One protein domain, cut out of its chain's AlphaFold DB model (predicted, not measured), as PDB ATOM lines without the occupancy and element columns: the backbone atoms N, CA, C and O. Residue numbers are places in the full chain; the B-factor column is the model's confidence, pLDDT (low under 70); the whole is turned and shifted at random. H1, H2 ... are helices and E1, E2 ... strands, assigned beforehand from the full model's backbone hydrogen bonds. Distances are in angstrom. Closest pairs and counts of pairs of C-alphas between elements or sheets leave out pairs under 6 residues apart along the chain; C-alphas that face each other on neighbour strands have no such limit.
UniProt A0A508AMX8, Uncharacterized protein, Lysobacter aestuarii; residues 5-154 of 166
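This is residues 5 to 154 of the 166 residues of an uncharacterized protein of Lysobacter aestuarii (UniProt A0A508AMX8). Two twisted four-strand sheets stand face to face as a long, narrow sandwich, E1, E2, E4 and E5 on one side and E3, E6, E7 and E8 on the other, with strands at only 10 degrees to each other. Small helix H1 sits beside edge strand E3, and H2 covers part of E4. The printed part has 150 residues, with named elements in the order E1 E2 E3 H1 H2 E4 E5 E6 E7 E8; it is mostly strand, with antiparallel neighbours in both sheets, one branched and one ordered E3, E6, E7, E8. It is compact, with a radius of gyration of the C-alphas of 16.7 A, yet a rod in outline, 61 by 26 by 26 A.

Start at E1, residues 5 to 15, which bends by 52 degrees at residue 12 and forms a hairpin with E2, residues 18 to 29; N 6 and O 26 are 2.9 A apart. On the other side of E2 from E1, find E4, residues 82 to 88, with N 25 and O 86 at 2.9 A, and E5, residues 91 to 93, with N 19 and O 92 at 3.0 A. E4 runs on into E5 across a break of 2 residues, at 18 degrees. In the second sheet, E3, residues 36 to 43, is beside E6, residues 99 to 109, with N 38 and O 107 at 2.9 A. E6, E7, residues 122 to 133, and E8, residues 139 to 152, form a meander, each strand the antiparallel neighbour of the one before; N 104 and O 127 are 2.8 A apart, N 130 and O 143 2.9 A. These N and O pairs are within hydrogen-bond range. Across the sandwich, two sheets face to face, the closest C-alphas of E1 and E7, Ile 5 and Gly 123, are 5.9 A apart. H1, residues 59 to 62, is on the second sheet, only just at its level at a height of 3.6 A; its closest C-alpha pair with E3 is Met 59 and Trp 39, 5.4 A. H2, residues 70 to 74, is on the first sheet at a height of 7.0 A and only just over E4, with 3 of its C-alphas there; Pro 71 and Val 84 are closest, C-alphas 6.0 A apart. H2 has its O i to N i+4 pair within range; H1 is too short for one.

Find C-alpha 5 at (232.360, 117.283, 112.105); E1 spans 27.3 A, E2 33.0 A, E3 22.9 A and E4 19.5 A. E6 spans 32.6 A, E7 37.0 A and E8 38.5 A, ending at C-alpha 152, (240.173, 115.434, 103.358).

The farthest C-alphas, Glu 115 and His 136, are 60.9 A apart. The printed part has no cut. The links E3 to H1 and E6 to E7 are long; residues 114 to 119 in the latter have pLDDT under 70.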
ATOM      1  N   ILE A   5     232.705 117.631 110.729       97.25
ATOM      2  CA  ILE A   5     232.360 117.283 112.105       97.25
ATOM      3  C   ILE A   5     232.582 118.536 112.941       97.25
ATOM      4  O   ILE A   5     233.708 119.004 113.050       97.25
ATOM      5  N   GLU A   6     231.521 119.087 113.516       96.81
ATOM      6  CA  GLU A   6     231.600 120.291 114.340       96.81
ATOM      7  C   GLU A   6     231.265 119.961 115.794       96.81
ATOM      8  O   GLU A   6     230.264 119.303 116.088       96.81
ATOM      9  N   LEU A   7     232.109 120.421 116.722       96.44
ATOM     10  CA  LEU A   7     231.811 120.368 118.148       96.44
ATOM     11  C   LEU A   7     230.895 121.531 118.519       96.44
ATOM     12  O   LEU A   7     231.350 122.657 118.698       96.44
ATOM     13  N   MET A   8     229.614 121.225 118.689       97.25
ATOM     14  CA  MET A   8     228.604 122.210 119.074       97.25
ATOM     15  C   MET A   8     228.691 122.542 120.559       97.25
ATOM     16  O   MET A   8     228.502 123.686 120.968       97.25
ATOM     17  N   GLU A   9     228.975 121.530 121.377       94.00
ATOM     18  CA  GLU A   9     229.030 121.670 122.824       94.00
ATOM     19  C   GLU A   9     230.021 120.675 123.432       94.00
ATOM     20  O   GLU A   9     230.041 119.498 123.072       94.00
ATOM     21  N   ALA A  10     230.823 121.145 124.388       93.94
ATOM     22  CA  ALA A  10     231.567 120.312 125.329       93.94
ATOM     23  C   ALA A  10     231.502 120.964 126.711       93.94
ATOM     24  O   ALA A  10     232.262 121.882 127.016       93.94
ATOM     25  N   MET A  11     230.575 120.501 127.549       95.62
ATOM     26  CA  MET A  11     230.371 121.061 128.885       95.62
ATOM     27  C   MET A  11     230.661 120.048 129.974       95.62
ATOM     28  O   MET A  11     230.268 118.885 129.887       95.62
ATOM     29  N   ASN A  12     231.275 120.523 131.053       96.12
ATOM     30  CA  ASN A  12     231.381 119.766 132.289       96.12
ATOM     31  C   ASN A  12     229.984 119.441 132.827       96.12
ATOM     32  O   ASN A  12     229.119 120.314 132.887       96.12
ATOM     33  N   TYR A  13     229.787 118.211 133.292       94.38
ATOM     34  CA  TYR A  13     228.620 117.858 134.093       94.38
ATOM     35  C   TYR A  13     229.017 117.030 135.312       94.38
ATOM     36  O   TYR A  13     230.028 116.321 135.297       94.38
ATOM     37  N   ALA A  14     228.205 117.132 136.362       95.12
ATOM     38  CA  ALA A  14     228.276 116.304 137.555       95.12
ATOM     39  C   ALA A  14     226.852 116.082 138.086       95.12
ATOM     40  O   ALA A  14     226.237 116.994 138.633       95.12
ATOM     41  N   GLU A  15     226.304 114.886 137.882       94.06
ATOM     42  CA  GLU A  15     224.919 114.548 138.224       94.06
ATOM     43  C   GLU A  15     224.813 113.063 138.594       94.06
ATOM     44  O   GLU A  15     225.541 112.222 138.063       94.06
ATOM     45  N   GLY A  16     223.933 112.715 139.538       92.81
ATOM     46  CA  GLY A  16     223.659 111.312 139.882       92.81
ATOM     47  C   GLY A  16     224.879 110.520 140.385       92.81
ATOM     48  O   GLY A  16     224.948 109.301 140.210       92.81
ATOM     49  N   GLY A  17     225.869 111.202 140.975       96.00
ATOM     50  CA  GLY A  17     227.132 110.594 141.418       96.00
ATOM     51  C   GLY A  17     228.082 110.219 140.275       96.00
ATOM     52  O   GLY A  17     228.945 109.356 140.453       96.00
ATOM     53  N   GLN A  18     227.914 110.819 139.097       97.38
ATOM     54  CA  GLN A  18     228.820 110.709 137.958       97.38
ATOM     55  C   GLN A  18     229.300 112.089 137.529       97.38
ATOM     56  O   GLN A  18     228.599 113.077 137.732       97.38
ATOM     57  N   PHE A  19     230.479 112.147 136.918       98.38
ATOM     58  CA  PHE A  19     231.010 113.375 136.335       98.38
ATOM     59  C   PHE A  19     231.777 113.086 135.049       98.38
ATOM     60  O   PHE A  19     232.328 111.996 134.864       98.38
ATOM     61  N   GLY A  20     231.785 114.060 134.146       97.69
ATOM     62  CA  GLY A  20     232.336 113.901 132.807       97.69
ATOM     63  C   GLY A  20     232.087 115.124 131.940       97.69
ATOM     64  O   GLY A  20     231.946 116.234 132.442       97.69
ATOM     65  N   HIS A  21     232.008 114.923 130.634       97.25
ATOM     66  CA  HIS A  21     231.608 115.986 129.716       97.25
ATOM     67  C   HIS A  21     230.362 115.536 128.974       97.25
ATOM     68  O   HIS A  21     230.222 114.350 128.702       97.25
ATOM     69  N   ARG A  22     229.454 116.461 128.680       95.19
ATOM     70  CA  ARG A  22     228.436 116.269 127.656       95.19
ATOM     71  C   ARG A  22     229.016 116.836 126.374       95.19
ATOM     72  O   ARG A  22     229.301 118.032 126.332       95.19
ATOM     73  N   ILE A  23     229.244 115.968 125.396       95.81
ATOM     74  CA  ILE A  23     229.676 116.361 124.062       95.81
ATOM     75  C   ILE A  23     228.495 116.287 123.105       95.81
ATOM     76  O   ILE A  23     227.680 115.362 123.170       95.81
ATOM     77  N   GLN A  24     228.400 117.276 122.229       97.50
ATOM     78  CA  GLN A  24     227.430 117.304 121.152       97.50
ATOM     79  C   GLN A  24     228.152 117.623 119.846       97.50
ATOM     80  O   GLN A  24     228.782 118.672 119.717       97.50
ATOM     81  N   LEU A  25     228.066 116.698 118.895       97.88
ATOM     82  CA  LEU A  25     228.739 116.767 117.605       97.88
ATOM     83  C   LEU A  25     227.714 116.855 116.488       97.88
ATOM     84  O   LEU A  25     226.779 116.055 116.445       97.88
ATOM     85  N   GLN A  26     227.907 117.806 115.584       98.00
ATOM     86  CA  GLN A  26     227.151 117.913 114.349       98.00
ATOM     87  C   GLN A  26     227.962 117.286 113.223       98.00
ATOM     88  O   GLN A  26     229.061 117.744 112.917       98.00
ATOM     89  N   LEU A  27     227.423 116.240 112.602       97.25
ATOM     90  CA  LEU A  27     228.028 115.617 111.431       97.25
ATOM     91  C   LEU A  27     227.252 116.071 110.201       97.25
ATOM     92  O   LEU A  27     226.049 115.821 110.118       97.25
ATOM     93  N   SER A  28     227.928 116.708 109.252       96.00
ATOM     94  CA  SER A  28     227.351 117.060 107.956       96.00
ATOM     95  C   SER A  28     227.940 116.144 106.896       96.00
ATOM     96  O   SER A  28     229.157 116.119 106.708       96.00
ATOM     97  N   VAL A  29     227.080 115.388 106.213       94.06
ATOM     98  CA  VAL A  29     227.486 114.423 105.186       94.06
ATOM     99  C   VAL A  29     226.809 114.788 103.865       94.06
ATOM    100  O   VAL A  29     225.583 114.884 103.837       94.06
ATOM    101  N   PRO A  30     227.570 115.034 102.787       92.00
ATOM    102  CA  PRO A  30     227.021 115.402 101.481       92.00
ATOM    103  C   PRO A  30     226.180 114.304 100.839       92.00
ATOM    104  O   PRO A  30     225.168 114.617 100.219       92.00
ATOM    105  N   ASN A  31     226.591 113.049 101.005       91.19
ATOM    106  CA  ASN A  31     225.917 111.879 100.475       91.19
ATOM    107  C   ASN A  31     225.737 110.864 101.599       91.19
ATOM    108  O   ASN A  31     226.685 110.218 102.027       91.19
ATOM    109  N   ARG A  32     224.517 110.695 102.103       92.12
ATOM    110  CA  ARG A  32     224.258 109.726 103.178       92.12
ATOM    111  C   ARG A  32     224.277 108.269 102.707       92.12
ATOM    112  O   ARG A  32     224.585 107.374 103.507       92.12
ATOM    113  N   GLY A  33     223.981 108.026 101.430       88.62
ATOM    114  CA  GLY A  33     223.952 106.695 100.822       88.62
ATOM    115  C   GLY A  33     225.297 105.980 100.950       88.62
ATOM    116  O   GLY A  33     226.284 106.404 100.370       88.62
ATOM    117  N   ALA A  34     225.352 104.896 101.724       88.44
ATOM    118  CA  ALA A  34     226.590 104.171 102.054       88.44
ATOM    119  C   ALA A  34     227.664 104.971 102.832       88.44
ATOM    120  O   ALA A  34     228.787 104.484 102.984       88.44
ATOM    121  N   ALA A  35     227.324 106.141 103.390       93.56
ATOM    122  CA  ALA A  35     228.199 106.854 104.320       93.56
ATOM    123  C   ALA A  35     228.527 105.988 105.542       93.56
ATOM    124  O   ALA A  35     227.708 105.174 105.989       93.56
ATOM    125  N   ARG A  36     229.718 106.180 106.116       94.19
ATOM    126  CA  ARG A  36     230.193 105.380 107.255       94.19
ATOM    127  C   ARG A  36     230.589 106.263 108.428       94.19
ATOM    128  O   ARG A  36     231.215 107.301 108.248       94.19
ATOM    129  N   LEU A  37     230.280 105.783 109.628       96.38
ATOM    130  CA  LEU A  37     230.729 106.341 110.897       96.38
ATOM    131  C   LEU A  37     231.674 105.343 111.569       96.38
ATOM    132  O   LEU A  37     231.326 104.172 111.738       96.38
ATOM    133  N   ASN A  38     232.845 105.813 111.989       97.00
ATOM    134  CA  ASN A  38     233.697 105.113 112.940       97.00
ATOM    135  C   ASN A  38     233.850 105.982 114.183       97.00
ATOM    136  O   ASN A  38     234.464 107.048 114.132       97.00
ATOM    137  N   TRP A  39     233.312 105.509 115.304       97.75
ATOM    138  CA  TRP A  39     233.462 106.170 116.596       97.75
ATOM    139  C   TRP A  39     234.519 105.419 117.392       97.75
ATOM    140  O   TRP A  39     234.225 104.430 118.061       97.75
ATOM    141  N   LEU A  40     235.773 105.832 117.251       98.00
ATOM    142  CA  LEU A  40     236.896 105.122 117.835       98.00
ATOM    143  C   LEU A  40     237.223 105.670 119.212       98.00
ATOM    144  O   LEU A  40     237.415 106.872 119.391       98.00
ATOM    145  N   GLU A  41     237.376 104.765 120.167       97.88
ATOM    146  CA  GLU A  41     237.760 105.114 121.523       97.88
ATOM    147  C   GLU A  41     238.905 104.261 122.038       97.88
ATOM    148  O   GLU A  41     239.022 103.078 121.719       97.88
ATOM    149  N   ARG A  42     239.744 104.870 122.876       97.94
ATOM    150  CA  ARG A  42     240.793 104.180 123.624       97.94
ATOM    151  C   ARG A  42     240.811 104.667 125.061       97.94
ATOM    152  O   ARG A  42     240.853 105.867 125.321       97.94
ATOM    153  N   THR A  43     240.854 103.732 126.003       98.31
ATOM    154  CA  THR A  43     240.915 104.055 127.428       98.31
ATOM    155  C   THR A  43     241.732 103.046 128.215       98.31
ATOM    156  O   THR A  43     241.722 101.854 127.916       98.31
ATOM    157  N   HIS A  44     242.366 103.510 129.288       97.38
ATOM    158  CA  HIS A  44     243.021 102.636 130.259       97.38
ATOM    159  C   HIS A  44     242.027 101.951 131.213       97.38
ATOM    160  O   HIS A  44     242.412 101.083 131.996       97.38
ATOM    161  N   LYS A  45     240.749 102.362 131.207       96.94
ATOM    162  CA  LYS A  45     239.712 101.827 132.097       96.94
ATOM    163  C   LYS A  45     238.410 101.567 131.327       96.94
ATOM    164  O   LYS A  45     237.552 102.453 131.280       96.94
ATOM    165  N   PRO A  46     238.267 100.371 130.724       96.44
ATOM    166  CA  PRO A  46     237.072  99.971 129.990       96.44
ATOM    167  C   PRO A  46     235.794 100.133 130.810       96.44
ATOM    168  O   PRO A  46     235.789  99.915 132.024       96.44
ATOM    169  N   TYR A  47     234.710 100.507 130.137       94.62
ATOM    170  CA  TYR A  47     233.404 100.745 130.762       94.62
ATOM    171  C   TYR A  47     232.240 100.069 130.026       94.62
ATOM    172  O   TYR A  47     231.106 100.119 130.494       94.62
ATOM    173  N   VAL A  48     232.535  99.409 128.907       94.31
ATOM    174  CA  VAL A  48     231.614  98.570 128.140       94.31
ATOM    175  C   VAL A  48     232.257  97.197 127.981       94.31
ATOM    176  O   VAL A  48     233.474  97.087 127.813       94.31
ATOM    177  N   GLU A  49     231.448  96.143 128.045       95.62
ATOM    178  CA  GLU A  49     231.906  94.785 127.760       95.62
ATOM    179  C   GLU A  49     232.482  94.687 126.336       95.62
ATOM    180  O   GLU A  49     231.922  95.223 125.384       95.62
ATOM    181  N   GLY A  50     233.630  94.021 126.194       94.31
ATOM    182  CA  GLY A  50     234.334  93.885 124.916       94.31
ATOM    183  C   GLY A  50     235.287  95.035 124.571       94.31
ATOM    184  O   GLY A  50     236.056  94.897 123.623       94.31
ATOM    185  N   MET A  51     235.317  96.125 125.350       96.81
ATOM    186  CA  MET A  51     236.320  97.183 125.190       96.81
ATOM    187  C   MET A  51     237.669  96.749 125.804       96.81
ATOM    188  O   MET A  51     237.748  96.534 127.017       96.81
ATOM    189  N   PRO A  52     238.746  96.612 125.010       95.94
ATOM    190  CA  PRO A  52     240.074  96.295 125.529       95.94
ATOM    191  C   PRO A  52     240.716  97.494 126.247       95.94
ATOM    192  O   PRO A  52     240.442  98.652 125.937       95.94
ATOM    193  N   VAL A  53     241.622  97.212 127.188       97.12
ATOM    194  CA  VAL A  53     242.460  98.235 127.841       97.12
ATOM    195  C   VAL A  53     243.486  98.772 126.839       97.12
ATOM    196  O   VAL A  53     244.165  97.990 126.176       97.12
ATOM    197  N   ASP A  54     243.611 100.097 126.749       96.62
ATOM    198  CA  ASP A  54     244.624 100.829 125.972       96.62
ATOM    199  C   ASP A  54     244.710 100.472 124.476       96.62
ATOM    200  O   ASP A  54     245.709 100.749 123.809       96.62
ATOM    201  N   ALA A  55     243.628  99.940 123.910       96.19
ATOM    202  CA  ALA A  55     243.495  99.686 122.482       96.19
ATOM    203  C   ALA A  55     242.275 100.408 121.903       96.19
ATOM    204  O   ALA A  55     241.291 100.656 122.598       96.19
ATOM    205  N   TRP A  56     242.376 100.772 120.624       96.81
ATOM    206  CA  TRP A  56     241.291 101.417 119.894       96.81
ATOM    207  C   TRP A  56     240.176 100.420 119.602       96.81
ATOM    208  O   TRP A  56     240.432  99.344 119.059       96.81
ATOM    209  N   VAL A  57     238.943 100.805 119.907       96.44
ATOM    210  CA  VAL A  57     237.731 100.054 119.585       96.44
ATOM    211  C   VAL A  57     236.744 100.955 118.856       96.44
ATOM    212  O   VAL A  57     236.643 102.135 119.170       96.44
ATOM    213  N   ASP A  58     236.035 100.409 117.868       97.44
ATOM    214  CA  ASP A  58     234.935 101.110 117.204       97.44
ATOM    215  C   ASP A  58     233.649 100.899 118.010       97.44
ATOM    216  O   ASP A  58     233.058  99.814 117.991       97.44
ATOM    217  N   MET A  59     233.239 101.926 118.749       97.44
ATOM    218  CA  MET A  59     232.080 101.887 119.636       97.44
ATOM    219  C   MET A  59     230.767 101.772 118.874       97.44
ATOM    220  O   MET A  59     229.844 101.143 119.390       97.44
ATOM    221  N   TYR A  60     230.689 102.290 117.643       96.69
ATOM    222  CA  TYR A  60     229.501 102.107 116.806       96.69
ATOM    223  C   TYR A  60     229.310 100.631 116.451       96.69
ATOM    224  O   TYR A  60     228.199 100.112 116.491       96.69
ATOM    225  N   ARG A  61     230.406  99.908 116.200       95.44
ATOM    226  CA  ARG A  61     230.360  98.457 115.962       95.44
ATOM    227  C   ARG A  61     230.164  97.645 117.238       95.44
ATOM    228  O   ARG A  61     229.490  96.620 117.197       95.44
ATOM    229  N   LEU A  62     230.769  98.065 118.350       96.25
ATOM    230  CA  LEU A  62     230.669  97.356 119.629       96.25
ATOM    231  C   LEU A  62     229.271  97.489 120.254       96.25
ATOM    232  O   LEU A  62     228.774  96.535 120.846       96.25
ATOM    233  N   GLN A  63     228.653  98.668 120.148       96.25
ATOM    234  CA  GLN A  63     227.359  99.005 120.746       96.25
ATOM    235  C   GLN A  63     226.478  99.790 119.756       96.25
ATOM    236  O   GLN A  63     226.129 100.942 120.029       96.25
ATOM    237  N   PRO A  64     226.062  99.189 118.623       94.12
ATOM    238  CA  PRO A  64     225.278  99.895 117.602       94.12
ATOM    239  C   PRO A  64     223.922 100.392 118.122       94.12
ATOM    240  O   PRO A  64     223.405 101.387 117.633       94.12
ATOM    241  N   GLY A  65     223.362  99.738 119.148       95.19
ATOM    242  CA  GLY A  65     222.109 100.144 119.795       95.19
ATOM    243  C   GLY A  65     222.247 101.255 120.843       95.19
ATOM    244  O   GLY A  65     221.275 101.545 121.539       95.19
ATOM    245  N   SER A  66     223.434 101.847 121.017       96.25
ATOM    246  CA  SER A  66     223.616 102.983 121.926       96.25
ATOM    247  C   SER A  66     222.789 104.184 121.462       96.25
ATOM    248  O   SER A  66     222.804 104.541 120.285       96.25
ATOM    249  N   ALA A  67     222.136 104.870 122.404       96.44
ATOM    250  CA  ALA A  67     221.368 106.085 122.121       96.44
ATOM    251  C   ALA A  67     222.218 107.200 121.481       96.44
ATOM    252  O   ALA A  67     221.677 108.029 120.756       96.44
ATOM    253  N   VAL A  68     223.541 107.188 121.700       96.62
ATOM    254  CA  VAL A  68     224.493 108.102 121.045       96.62
ATOM    255  C   VAL A  68     224.400 107.998 119.524       96.62
ATOM    256  O   VAL A  68     224.498 109.013 118.843       96.62
ATOM    257  N   PHE A  69     224.192 106.790 118.991       97.81
ATOM    258  CA  PHE A  69     224.199 106.521 117.553       97.81
ATOM    259  C   PHE A  69     222.806 106.506 116.928       97.81
ATOM    260  O   PHE A  69     222.710 106.442 115.705       97.81
ATOM    261  N   ALA A  70     221.736 106.604 117.726       97.31
ATOM    262  CA  ALA A  70     220.367 106.575 117.212       97.31
ATOM    263  C   ALA A  70     220.130 107.616 116.100       97.31
ATOM    264  O   ALA A  70     219.664 107.211 115.044       97.31
ATOM    265  N   PRO A  71     220.572 108.887 116.208       97.12
ATOM    266  CA  PRO A  71     220.389 109.856 115.123       97.12
ATOM    267  C   PRO A  71     221.117 109.482 113.821       97.12
ATOM    268  O   PRO A  71     220.650 109.808 112.733       97.12
ATOM    269  N   TRP A  72     222.259 108.789 113.908       96.81
ATOM    270  CA  TRP A  72     222.960 108.279 112.725       96.81
ATOM    271  C   TRP A  72     222.196 107.116 112.082       96.81
ATOM    272  O   TRP A  72     222.040 107.091 110.860       96.81
ATOM    273  N   VAL A  73     221.708 106.182 112.900       96.06
ATOM    274  CA  VAL A  73     220.912 105.025 112.461       96.06
ATOM    275  C   VAL A  73     219.574 105.470 111.869       96.06
ATOM    276  O   VAL A  73     219.188 104.993 110.812       96.06
ATOM    277  N   ASP A  74     218.900 106.437 112.489       95.56
ATOM    278  CA  ASP A  74     217.604 106.953 112.038       95.56
ATOM    279  C   ASP A  74     217.698 107.657 110.673       95.56
ATOM    280  O   ASP A  74     216.716 107.689 109.937       95.56
ATOM    281  N   SER A  75     218.882 108.168 110.309       93.56
ATOM    282  CA  SER A  75     219.154 108.732 108.975       93.56
ATOM    283  C   SER A  75     219.481 107.675 107.902       93.56
ATOM    284  O   SER A  75     219.788 108.020 106.759       93.56
ATOM    285  N   GLU A  76     219.495 106.377 108.237       89.25
ATOM    286  CA  GLU A  76     219.716 105.319 107.244       89.25
ATOM    287  C   GLU A  76     218.580 105.274 106.212       89.25
ATOM    288  O   GLU A  76     217.398 105.260 106.545       89.25
ATOM    289  N   GLY A  77     218.949 105.216 104.930       83.56
ATOM    290  CA  GLY A  77     217.999 105.243 103.814       83.56
ATOM    291  C   GLY A  77     217.679 106.646 103.295       83.56
ATOM    292  O   GLY A  77     217.047 106.758 102.248       83.56
ATOM    293  N   GLU A  78     218.147 107.703 103.964       87.12
ATOM    294  CA  GLU A  78     218.161 109.043 103.378       87.12
ATOM    295  C   GLU A  78     219.200 109.122 102.246       87.12
ATOM    296  O   GLU A  78     220.293 108.550 102.327       87.12
ATOM    297  N   GLU A  79     218.854 109.843 101.178       84.62
ATOM    298  CA  GLU A  79     219.743 110.128 100.050       84.62
ATOM    299  C   GLU A  79     220.151 111.604 100.047       84.62
ATOM    300  O   GLU A  79     219.405 112.482 100.482       84.62
ATOM    301  N   GLY A  80     221.340 111.881  99.511       86.19
ATOM    302  CA  GLY A  80     221.888 113.230  99.458       86.19
ATOM    303  C   GLY A  80     222.345 113.740 100.823       86.19
ATOM    304  O   GLY A  80     222.823 112.975 101.665       86.19
ATOM    305  N   GLN A  81     222.254 115.056 101.002       89.88
ATOM    306  CA  GLN A  81     222.868 115.739 102.130       89.88
ATOM    307  C   GLN A  81     222.071 115.535 103.416       89.88
ATOM    308  O   GLN A  81     220.883 115.848 103.464       89.88
ATOM    309  N   VAL A  82     222.767 115.153 104.488       93.50
ATOM    310  CA  VAL A  82     222.186 115.053 105.830       93.50
ATOM    311  C   VAL A  82     223.022 115.773 106.876       93.50
ATOM    312  O   VAL A  82     224.218 116.033 106.712       93.50
ATOM    313  N   THR A  83     222.371 116.093 107.987       95.94
ATOM    314  CA  THR A  83     223.013 116.622 109.186       95.94
ATOM    315  C   THR A  83     222.482 115.865 110.388       95.94
ATOM    316  O   THR A  83     221.280 115.881 110.638       95.94
ATOM    317  N   VAL A  84     223.371 115.218 111.139       96.50
ATOM    318  CA  VAL A  84     223.000 114.452 112.332       96.50
ATOM    319  C   VAL A  84     223.675 115.014 113.572       96.50
ATOM    320  O   VAL A  84     224.826 115.449 113.531       96.50
ATOM    321  N   MET A  85     222.949 114.985 114.687       97.50
ATOM    322  CA  MET A  85     223.448 115.421 115.986       97.50
ATOM    323  C   MET A  85     223.719 114.218 116.870       97.50
ATOM    324  O   MET A  85     222.780 113.535 117.264       97.50
ATOM    325  N   LEU A  86     224.978 113.983 117.223       97.19
ATOM    326  CA  LEU A  86     225.354 112.930 118.163       97.19
ATOM    327  C   LEU A  86     225.624 113.551 119.530       97.19
ATOM    328  O   LEU A  86     226.414 114.490 119.637       97.19
ATOM    329  N   SER A  87     224.974 113.036 120.574       95.38
ATOM    330  CA  SER A  87     225.207 113.471 121.951       95.38
ATOM    331  C   SER A  87     225.712 112.310 122.789       95.38
ATOM    332  O   SER A  87     225.034 111.292 122.906       95.38
ATOM    333  N   ASP A  88     226.889 112.483 123.383       93.69
ATOM    334  CA  ASP A  88     227.516 111.493 124.251       93.69
ATOM    335  C   ASP A  88     227.904 112.148 125.587       93.69
ATOM    336  O   ASP A  88     228.520 113.219 125.602       93.69
ATOM    337  N   PRO A  89     227.527 111.566 126.738       93.94
ATOM    338  CA  PRO A  89     227.935 112.061 128.044       93.94
ATOM    339  C   PRO A  89     228.999 111.160 128.712       93.94
ATOM    340  O   PRO A  89     228.734 110.643 129.807       93.94
ATOM    341  N   PRO A  90     230.209 110.972 128.142       94.19
ATOM    342  CA  PRO A  90     231.190 110.041 128.682       94.19
ATOM    343  C   PRO A  90     231.618 110.479 130.084       94.19
ATOM    344  O   PRO A  90     232.149 111.577 130.287       94.19
ATOM    345  N   SER A  91     231.408 109.598 131.066       97.06
ATOM    346  CA  SER A  91     231.647 109.886 132.486       97.06
ATOM    347  C   SER A  91     232.161 108.699 133.290       97.06
ATOM    348  O   SER A  91     232.196 107.563 132.808       97.06
ATOM    349  N   ILE A  92     232.593 108.985 134.520       97.88
ATOM    350  CA  ILE A  92     232.906 107.989 135.546       97.88
ATOM    351  C   ILE A  92     232.140 108.285 136.837       97.88
ATOM    352  O   ILE A  92     231.695 109.407 137.080       97.88
ATOM    353  N   ARG A  93     232.026 107.272 137.702       97.81
ATOM    354  CA  ARG A  93     231.501 107.430 139.064       97.81
ATOM    355  C   ARG A  93     232.412 108.336 139.892       97.81
ATOM    356  O   ARG A  93     233.627 108.144 139.911       97.81
ATOM    357  N   GLN A  94     231.804 109.260 140.625       97.94
ATOM    358  CA  GLN A  94     232.485 110.107 141.594       97.94
ATOM    359  C   GLN A  94     232.725 109.316 142.888       97.94
ATOM    360  O   GLN A  94     231.886 109.286 143.787       97.94
ATOM    361  N   VAL A  95     233.861 108.626 142.958       98.06
ATOM    362  CA  VAL A  95     234.294 107.843 144.127       98.06
ATOM    363  C   VAL A  95     235.787 108.042 144.377       98.06
ATOM    364  O   VAL A  95     236.517 108.493 143.493       98.06
ATOM    365  N   ALA A  96     236.247 107.695 145.580       98.31
ATOM    366  CA  ALA A  96     237.649 107.813 145.969       98.31
ATOM    367  C   ALA A  96     238.597 107.194 144.927       98.31
ATOM    368  O   ALA A  96     238.424 106.043 144.519       98.31
ATOM    369  N   ASN A  97     239.609 107.961 144.522       98.06
ATOM    370  CA  ASN A  97     240.652 107.582 143.565       98.06
ATOM    371  C   ASN A  97     240.134 107.159 142.174       98.06
ATOM    372  O   ASN A  97     240.851 106.497 141.419       98.06
ATOM    373  N   ALA A  98     238.893 107.502 141.812       98.12
ATOM    374  CA  ALA A  98     238.394 107.265 140.464       98.12
ATOM    375  C   ALA A  98     239.230 108.058 139.452       98.12
ATOM    376  O   ALA A  98     239.470 109.245 139.643       98.12
ATOM    377  N   GLN A  99     239.655 107.417 138.365       98.38
ATOM    378  CA  GLN A  99     240.340 108.086 137.264       98.38
ATOM    379  C   GLN A  99     240.032 107.408 135.931       98.38
ATOM    380  O   GLN A  99     239.777 106.198 135.904       98.38
ATOM    381  N   ARG A 100     240.037 108.193 134.850       98.38
ATOM    382  CA  ARG A 100     239.971 107.704 133.470       98.38
ATOM    383  C   ARG A 100     240.573 108.715 132.496       98.38
ATOM    384  O   ARG A 100     240.350 109.914 132.617       98.38
ATOM    385  N   THR A 101     241.261 108.189 131.491       98.56
ATOM    386  CA  THR A 101     241.627 108.891 130.263       98.56
ATOM    387  C   THR A 101     240.897 108.200 129.129       98.56
ATOM    388  O   THR A 101     240.936 106.970 129.048       98.56
ATOM    389  N   LEU A 102     240.210 108.973 128.303       98.50
ATOM    390  CA  LEU A 102     239.464 108.492 127.150       98.50
ATOM    391  C   LEU A 102     239.872 109.335 125.943       98.50
ATOM    392  O   LEU A 102     239.694 110.551 125.949       98.50
ATOM    393  N   ASP A 103     240.483 108.693 124.955       98.38
ATOM    394  CA  ASP A 103     240.806 109.295 123.666       98.38
ATOM    395  C   ASP A 103     239.670 108.994 122.683       98.38
ATOM    396  O   ASP A 103     239.247 107.844 122.594       98.38
ATOM    397  N   PHE A 104     239.227 110.006 121.938       97.75
ATOM    398  CA  PHE A 104     238.161 109.919 120.937       97.75
ATOM    399  C   PHE A 104     238.718 110.221 119.565       97.75
ATOM    400  O   PHE A 104     239.370 111.252 119.404       97.75
ATOM    401  N   TRP A 105     238.396 109.386 118.587       97.94
ATOM    402  CA  TRP A 105     238.659 109.594 117.171       97.94
ATOM    403  C   TRP A 105     237.389 109.281 116.386       97.94
ATOM    404  O   TRP A 105     237.013 108.124 116.222       97.94
ATOM    405  N   ILE A 106     236.718 110.322 115.916       97.88
ATOM    406  CA  ILE A 106     235.423 110.214 115.254       97.88
ATOM    407  C   ILE A 106     235.651 110.511 113.787       97.88
ATOM    408  O   ILE A 106     236.042 111.622 113.436       97.88
ATOM    409  N   VAL A 107     235.453 109.497 112.954       96.94
ATOM    410  CA  VAL A 107     235.655 109.572 111.510       96.94
ATOM    411  C   VAL A 107     234.322 109.376 110.817       96.94
ATOM    412  O   VAL A 107     233.612 108.407 111.089       96.94
ATOM    413  N   VAL A 108     234.009 110.284 109.902       96.25
ATOM    414  CA  VAL A 108     232.853 110.187 109.018       96.25
ATOM    415  C   VAL A 108     233.363 110.134 107.591       96.25
ATOM    416  O   VAL A 108     234.164 110.975 107.192       96.25
ATOM    417  N   LEU A 109     232.915 109.131 106.846       94.25
ATOM    418  CA  LEU A 109     233.202 108.956 105.428       94.25
ATOM    419  C   LEU A 109     231.950 109.313 104.636       94.25
ATOM    420  O   LEU A 109     230.858 108.857 104.993       94.25
ATOM    421  N   ASP A 110     232.127 110.097 103.577       93.31
ATOM    422  CA  ASP A 110     231.052 110.386 102.640       93.31
ATOM    423  C   ASP A 110     230.539 109.098 102.005       93.31
ATOM    424  O   ASP A 110     231.254 108.102 101.861       93.31
ATOM    425  N   GLY A 111     229.269 109.128 101.653       88.88
ATOM    426  CA  GLY A 111     228.649 108.095 100.858       88.88
ATOM    427  C   GLY A 111     228.955 108.237  99.373       88.88
ATOM    428  O   GLY A 111     229.595 109.190  98.930       88.88
ATOM    429  N   VAL A 112     228.444 107.280  98.609       83.00
ATOM    430  CA  VAL A 112     228.439 107.328  97.147       83.00
ATOM    431  C   VAL A 112     227.079 107.865  96.711       83.00
ATOM    432  O   VAL A 112     226.043 107.439  97.231       83.00
ATOM    433  N   ASP A 113     227.065 108.812  95.784       74.00
ATOM    434  CA  ASP A 113     225.844 109.302  95.162       74.00
ATOM    435  C   ASP A 113     225.271 108.284  94.153       74.00
ATOM    436  O   ASP A 113     225.901 107.291  93.775       74.00
ATOM    437  N   GLY A 114     224.035 108.521  93.710       63.66
ATOM    438  CA  GLY A 114     223.350 107.656  92.744       63.66
ATOM    439  C   GLY A 114     223.992 107.612  91.349       63.66
ATOM    440  O   GLY A 114     223.595 106.779  90.533       63.66
ATOM    441  N   GLU A 115     224.975 108.471  91.064       67.12
ATOM    442  CA  GLU A 115     225.733 108.518  89.809       67.12
ATOM    443  C   GLU A 115     227.122 107.859  89.936       67.12
ATOM    444  O   GLU A 115     227.856 107.764  88.950       67.12
ATOM    445  N   GLY A 116     227.471 107.339  91.121       62.22
ATOM    446  CA  GLY A 116     228.774 106.736  91.402       62.22
ATOM    447  C   GLY A 116     229.878 107.753  91.715       62.22
ATOM    448  O   GLY A 116     231.049 107.372  91.758       62.22
ATOM    449  N   GLY A 117     229.529 109.027  91.898       58.91
ATOM    450  CA  GLY A 117     230.399 110.075  92.425       58.91
ATOM    451  C   GLY A 117     230.344 110.135  93.955       58.91
ATOM    452  O   GLY A 117     229.368 109.729  94.572       58.91
ATOM    453  N   GLY A 118     231.401 110.629  94.602       64.00
ATOM    454  CA  GLY A 118     231.465 110.687  96.073       64.00
ATOM    455  C   GLY A 118     231.853 109.352  96.725       64.00
ATOM    456  O   GLY A 118     231.645 108.278  96.164       64.00
ATOM    457  N   GLY A 119     232.500 109.426  97.890       69.44
ATOM    458  CA  GLY A 119     232.990 108.259  98.644       69.44
ATOM    459  C   GLY A 119     234.400 108.411  99.225       69.44
ATOM    460  O   GLY A 119     234.758 107.695 100.157       69.44
ATOM    461  N   ASP A 120     235.172 109.380  98.727       83.38
ATOM    462  CA  ASP A 120     236.566 109.605  99.148       83.38
ATOM    463  C   ASP A 120     236.727 110.801 100.099       83.38
ATOM    464  O   ASP A 120     237.820 111.070 100.600       83.38
ATOM    465  N   ALA A 121     235.644 111.548 100.341       92.94
ATOM    466  CA  ALA A 121     235.643 112.657 101.282       92.94
ATOM    467  C   ALA A 121     235.431 112.159 102.713       92.94
ATOM    468  O   ALA A 121     234.646 111.247 102.970       92.94
ATOM    469  N   TRP A 122     236.113 112.789 103.662       95.56
ATOM    470  CA  TRP A 122     236.026 112.414 105.063       95.56
ATOM    471  C   TRP A 122     236.229 113.595 106.003       95.56
ATOM    472  O   TRP A 122     236.898 114.576 105.675       95.56
ATOM    473  N   GLY A 123     235.663 113.464 107.199       96.69
ATOM    474  CA  GLY A 123     235.892 114.339 108.344       96.69
ATOM    475  C   GLY A 123     236.425 113.535 109.526       96.69
ATOM    476  O   GLY A 123     236.060 112.372 109.711       96.69
ATOM    477  N   LEU A 124     237.298 114.149 110.318       97.25
ATOM    478  CA  LEU A 124     237.933 113.568 111.490       97.25
ATOM    479  C   LEU A 124     237.928 114.578 112.636       97.25
ATOM    480  O   LEU A 124     238.535 115.641 112.537       97.25
ATOM    481  N   PHE A 125     237.355 114.174 113.761       98.19
ATOM    482  CA  PHE A 125     237.447 114.883 115.028       98.19
ATOM    483  C   PHE A 125     238.212 114.041 116.048       98.19
ATOM    484  O   PHE A 125     237.963 112.841 116.198       98.19
ATOM    485  N   GLN A 126     239.141 114.665 116.767       98.19
ATOM    486  CA  GLN A 126     239.970 114.017 117.775       98.19
ATOM    487  C   GLN A 126     239.912 114.790 119.089       98.19
ATOM    488  O   GLN A 126     240.090 116.008 119.124       98.19
ATOM    489  N   ALA A 127     239.735 114.071 120.194       98.31
ATOM    490  CA  ALA A 127     239.757 114.669 121.520       98.31
ATOM    491  C   ALA A 127     240.318 113.724 122.586       98.31
ATOM    492  O   ALA A 127     240.457 112.519 122.382       98.31
ATOM    493  N   ARG A 128     240.626 114.288 123.754       98.50
ATOM    494  CA  ARG A 128     240.991 113.564 124.972       98.50
ATOM    495  C   ARG A 128     240.190 114.094 126.150       98.50
ATOM    496  O   ARG A 128     240.200 115.293 126.416       98.50
ATOM    497  N   GLN A 129     239.587 113.184 126.903       98.44
ATOM    498  CA  GLN A 129     239.001 113.441 128.211       98.44
ATOM    499  C   GLN A 129     239.904 112.867 129.310       98.44
ATOM    500  O   GLN A 129     240.283 111.697 129.249       98.44
ATOM    501  N   THR A 130     240.174 113.658 130.349       98.50
ATOM    502  CA  THR A 130     240.837 113.211 131.583       98.50
ATOM    503  C   THR A 130     239.959 113.544 132.785       98.50
ATOM    504  O   THR A 130     239.579 114.699 132.981       98.50
ATOM    505  N   LEU A 131     239.631 112.527 133.581       98.62
ATOM    506  CA  LEU A 131     238.790 112.621 134.773       98.62
ATOM    507  C   LEU A 131     239.533 112.033 135.974       98.62
ATOM    508  O   LEU A 131     240.088 110.938 135.854       98.62
ATOM    509  N   ARG A 132     239.510 112.711 137.128       98.62
ATOM    510  CA  ARG A 132     240.128 112.217 138.366       98.62
ATOM    511  C   ARG A 132     239.429 112.719 139.627       98.62
ATOM    512  O   ARG A 132     239.079 113.894 139.737       98.62
ATOM    513  N   CYS A 133     239.320 111.830 140.605       98.69
ATOM    514  CA  CYS A 133     238.951 112.118 141.983       98.69
ATOM    515  C   CYS A 133     240.144 111.924 142.927       98.69
ATOM    516  O   CYS A 133     241.031 111.108 142.666       98.69
ATOM    517  N   ASP A 134     240.153 112.648 144.042       98.50
ATOM    518  CA  ASP A 134     241.089 112.413 145.143       98.50
ATOM    519  C   ASP A 134     240.682 111.210 146.020       98.50
ATOM    520  O   ASP A 134     239.708 110.504 145.741       98.50
ATOM    521  N   ALA A 135     241.418 110.982 147.112       98.12
ATOM    522  CA  ALA A 135     241.168 109.890 148.055       98.12
ATOM    523  C   ALA A 135     239.823 109.992 148.802       98.12
ATOM    524  O   ALA A 135     239.391 109.012 149.407       98.12
ATOM    525  N   HIS A 136     239.153 111.143 148.750       97.88
ATOM    526  CA  HIS A 136     237.856 111.393 149.375       97.88
ATOM    527  C   HIS A 136     236.707 111.403 148.356       97.88
ATOM    528  O   HIS A 136     235.547 111.528 148.743       97.88
ATOM    529  N   GLY A 137     237.004 111.245 147.061       97.00
ATOM    530  CA  GLY A 137     236.012 111.300 145.989       97.00
ATOM    531  C   GLY A 137     235.690 112.721 145.518       97.00
ATOM    532  O   GLY A 137     234.748 112.902 144.746       97.00
ATOM    533  N   ALA A 138     236.445 113.737 145.944       97.88
ATOM    534  CA  ALA A 138     236.312 115.078 145.388       97.88
ATOM    535  C   ALA A 138     236.899 115.104 143.971       97.88
ATOM    536  O   ALA A 138     237.957 114.525 143.725       97.88
ATOM    537  N   ILE A 139     236.214 115.759 143.030       98.25
ATOM    538  CA  ILE A 139     236.704 115.924 141.657       98.25
ATOM    539  C   ILE A 139     237.911 116.865 141.694       98.25
ATOM    540  O   ILE A 139     237.801 118.005 142.137       98.25
ATOM    541  N   VAL A 140     239.060 116.382 141.224       98.38
ATOM    542  CA  VAL A 140     240.318 117.147 141.157       98.38
ATOM    543  C   VAL A 140     240.803 117.358 139.728       98.38
ATOM    544  O   VAL A 140     241.717 118.148 139.505       98.38
ATOM    545  N   GLU A 141     240.212 116.663 138.757       98.31
ATOM    546  CA  GLU A 141     240.508 116.837 137.339       98.31
ATOM    547  C   GLU A 141     239.278 116.497 136.500       98.31
ATOM    548  O   GLU A 141     238.681 115.431 136.658       98.31
ATOM    549  N   GLN A 142     238.906 117.413 135.611       98.19
ATOM    550  CA  GLN A 142     237.820 117.257 134.652       98.19
ATOM    551  C   GLN A 142     238.159 118.116 133.439       98.19
ATOM    552  O   GLN A 142     237.925 119.322 133.429       98.19
ATOM    553  N   VAL A 143     238.825 117.493 132.471       98.19
ATOM    554  CA  VAL A 143     239.428 118.179 131.329       98.19
ATOM    555  C   VAL A 143     239.002 117.494 130.037       98.19
ATOM    556  O   VAL A 143     239.032 116.264 129.951       98.19
ATOM    557  N   PHE A 144     238.655 118.292 129.029       98.00
ATOM    558  CA  PHE A 144     238.417 117.862 127.654       98.00
ATOM    559  C   PHE A 144     239.237 118.737 126.709       98.00
ATOM    560  O   PHE A 144     239.166 119.962 126.769       98.00
ATOM    561  N   VAL A 145     240.047 118.108 125.863       98.06
ATOM    562  CA  VAL A 145     240.947 118.794 124.930       98.06
ATOM    563  C   VAL A 145     240.702 118.262 123.533       98.06
ATOM    564  O   VAL A 145     240.825 117.059 123.312       98.06
ATOM    565  N   ILE A 146     240.411 119.157 122.592       97.81
ATOM    566  CA  ILE A 146     240.427 118.840 121.164       97.81
ATOM    567  C   ILE A 146     241.890 118.688 120.751       97.81
ATOM    568  O   ILE A 146     242.704 119.585 120.971       97.81
ATOM    569  N   THR A 147     242.235 117.532 120.197       97.62
ATOM    570  CA  THR A 147     243.608 117.187 119.805       97.62
ATOM    571  C   THR A 147     243.811 117.198 118.295       97.62
ATOM    572  O   THR A 147     244.955 117.174 117.844       97.62
ATOM    573  N   GLY A 148     242.728 117.300 117.526       96.69
ATOM    574  CA  GLY A 148     242.764 117.457 116.083       96.69
ATOM    575  C   GLY A 148     241.370 117.585 115.485       96.69
ATOM    576  O   GLY A 148     240.397 117.053 116.014       96.69
ATOM    577  N   ASP A 149     241.305 118.307 114.379       96.31
ATOM    578  CA  ASP A 149     240.116 118.508 113.562       96.31
ATOM    579  C   ASP A 149     240.606 118.636 112.119       96.31
ATOM    580  O   ASP A 149     241.435 119.501 111.811       96.31
ATOM    581  N   GLN A 150     240.241 117.672 111.284       95.94
ATOM    582  CA  GLN A 150     240.762 117.531 109.932       95.94
ATOM    583  C   GLN A 150     239.662 117.049 108.997       95.94
ATOM    584  O   GLN A 150     238.786 116.277 109.380       95.94
ATOM    585  N   ALA A 151     239.766 117.441 107.737       95.56
ATOM    586  CA  ALA A 151     238.962 116.896 106.660       95.56
ATOM    587  C   ALA A 151     239.852 116.674 105.440       95.56
ATOM    588  O   ALA A 151     240.883 117.337 105.281       95.56
ATOM    589  N   GLY A 152     239.446 115.752 104.577       92.81
ATOM    590  CA  GLY A 152     240.173 115.434 103.358       92.81
ATOM    591  C   GLY A 152     239.261 114.912 102.261       92.81
ATOM    592  O   GLY A 152     238.110 114.550 102.498       92.81
ATOM    593  N   SER A 153     239.806 114.902 101.051       90.06
ATOM    594  CA  SER A 153     239.279 114.192  99.888       90.06
ATOM    595  C   SER A 153     240.407 113.366  99.272       90.06
ATOM    596  O   SER A 153     241.587 113.650  99.510       90.06
ATOM    597  N   ASP A 154     240.055 112.338  98.501       81.19
ATOM    598  CA  ASP A 154     240.984 111.591  97.638       81.19
ATOM    599  C   ASP A 154     242.140 110.893  98.388       81.19
ATOM    600  O   ASP A 154     243.227 110.668  97.848       81.19
TER     601      ASP A 154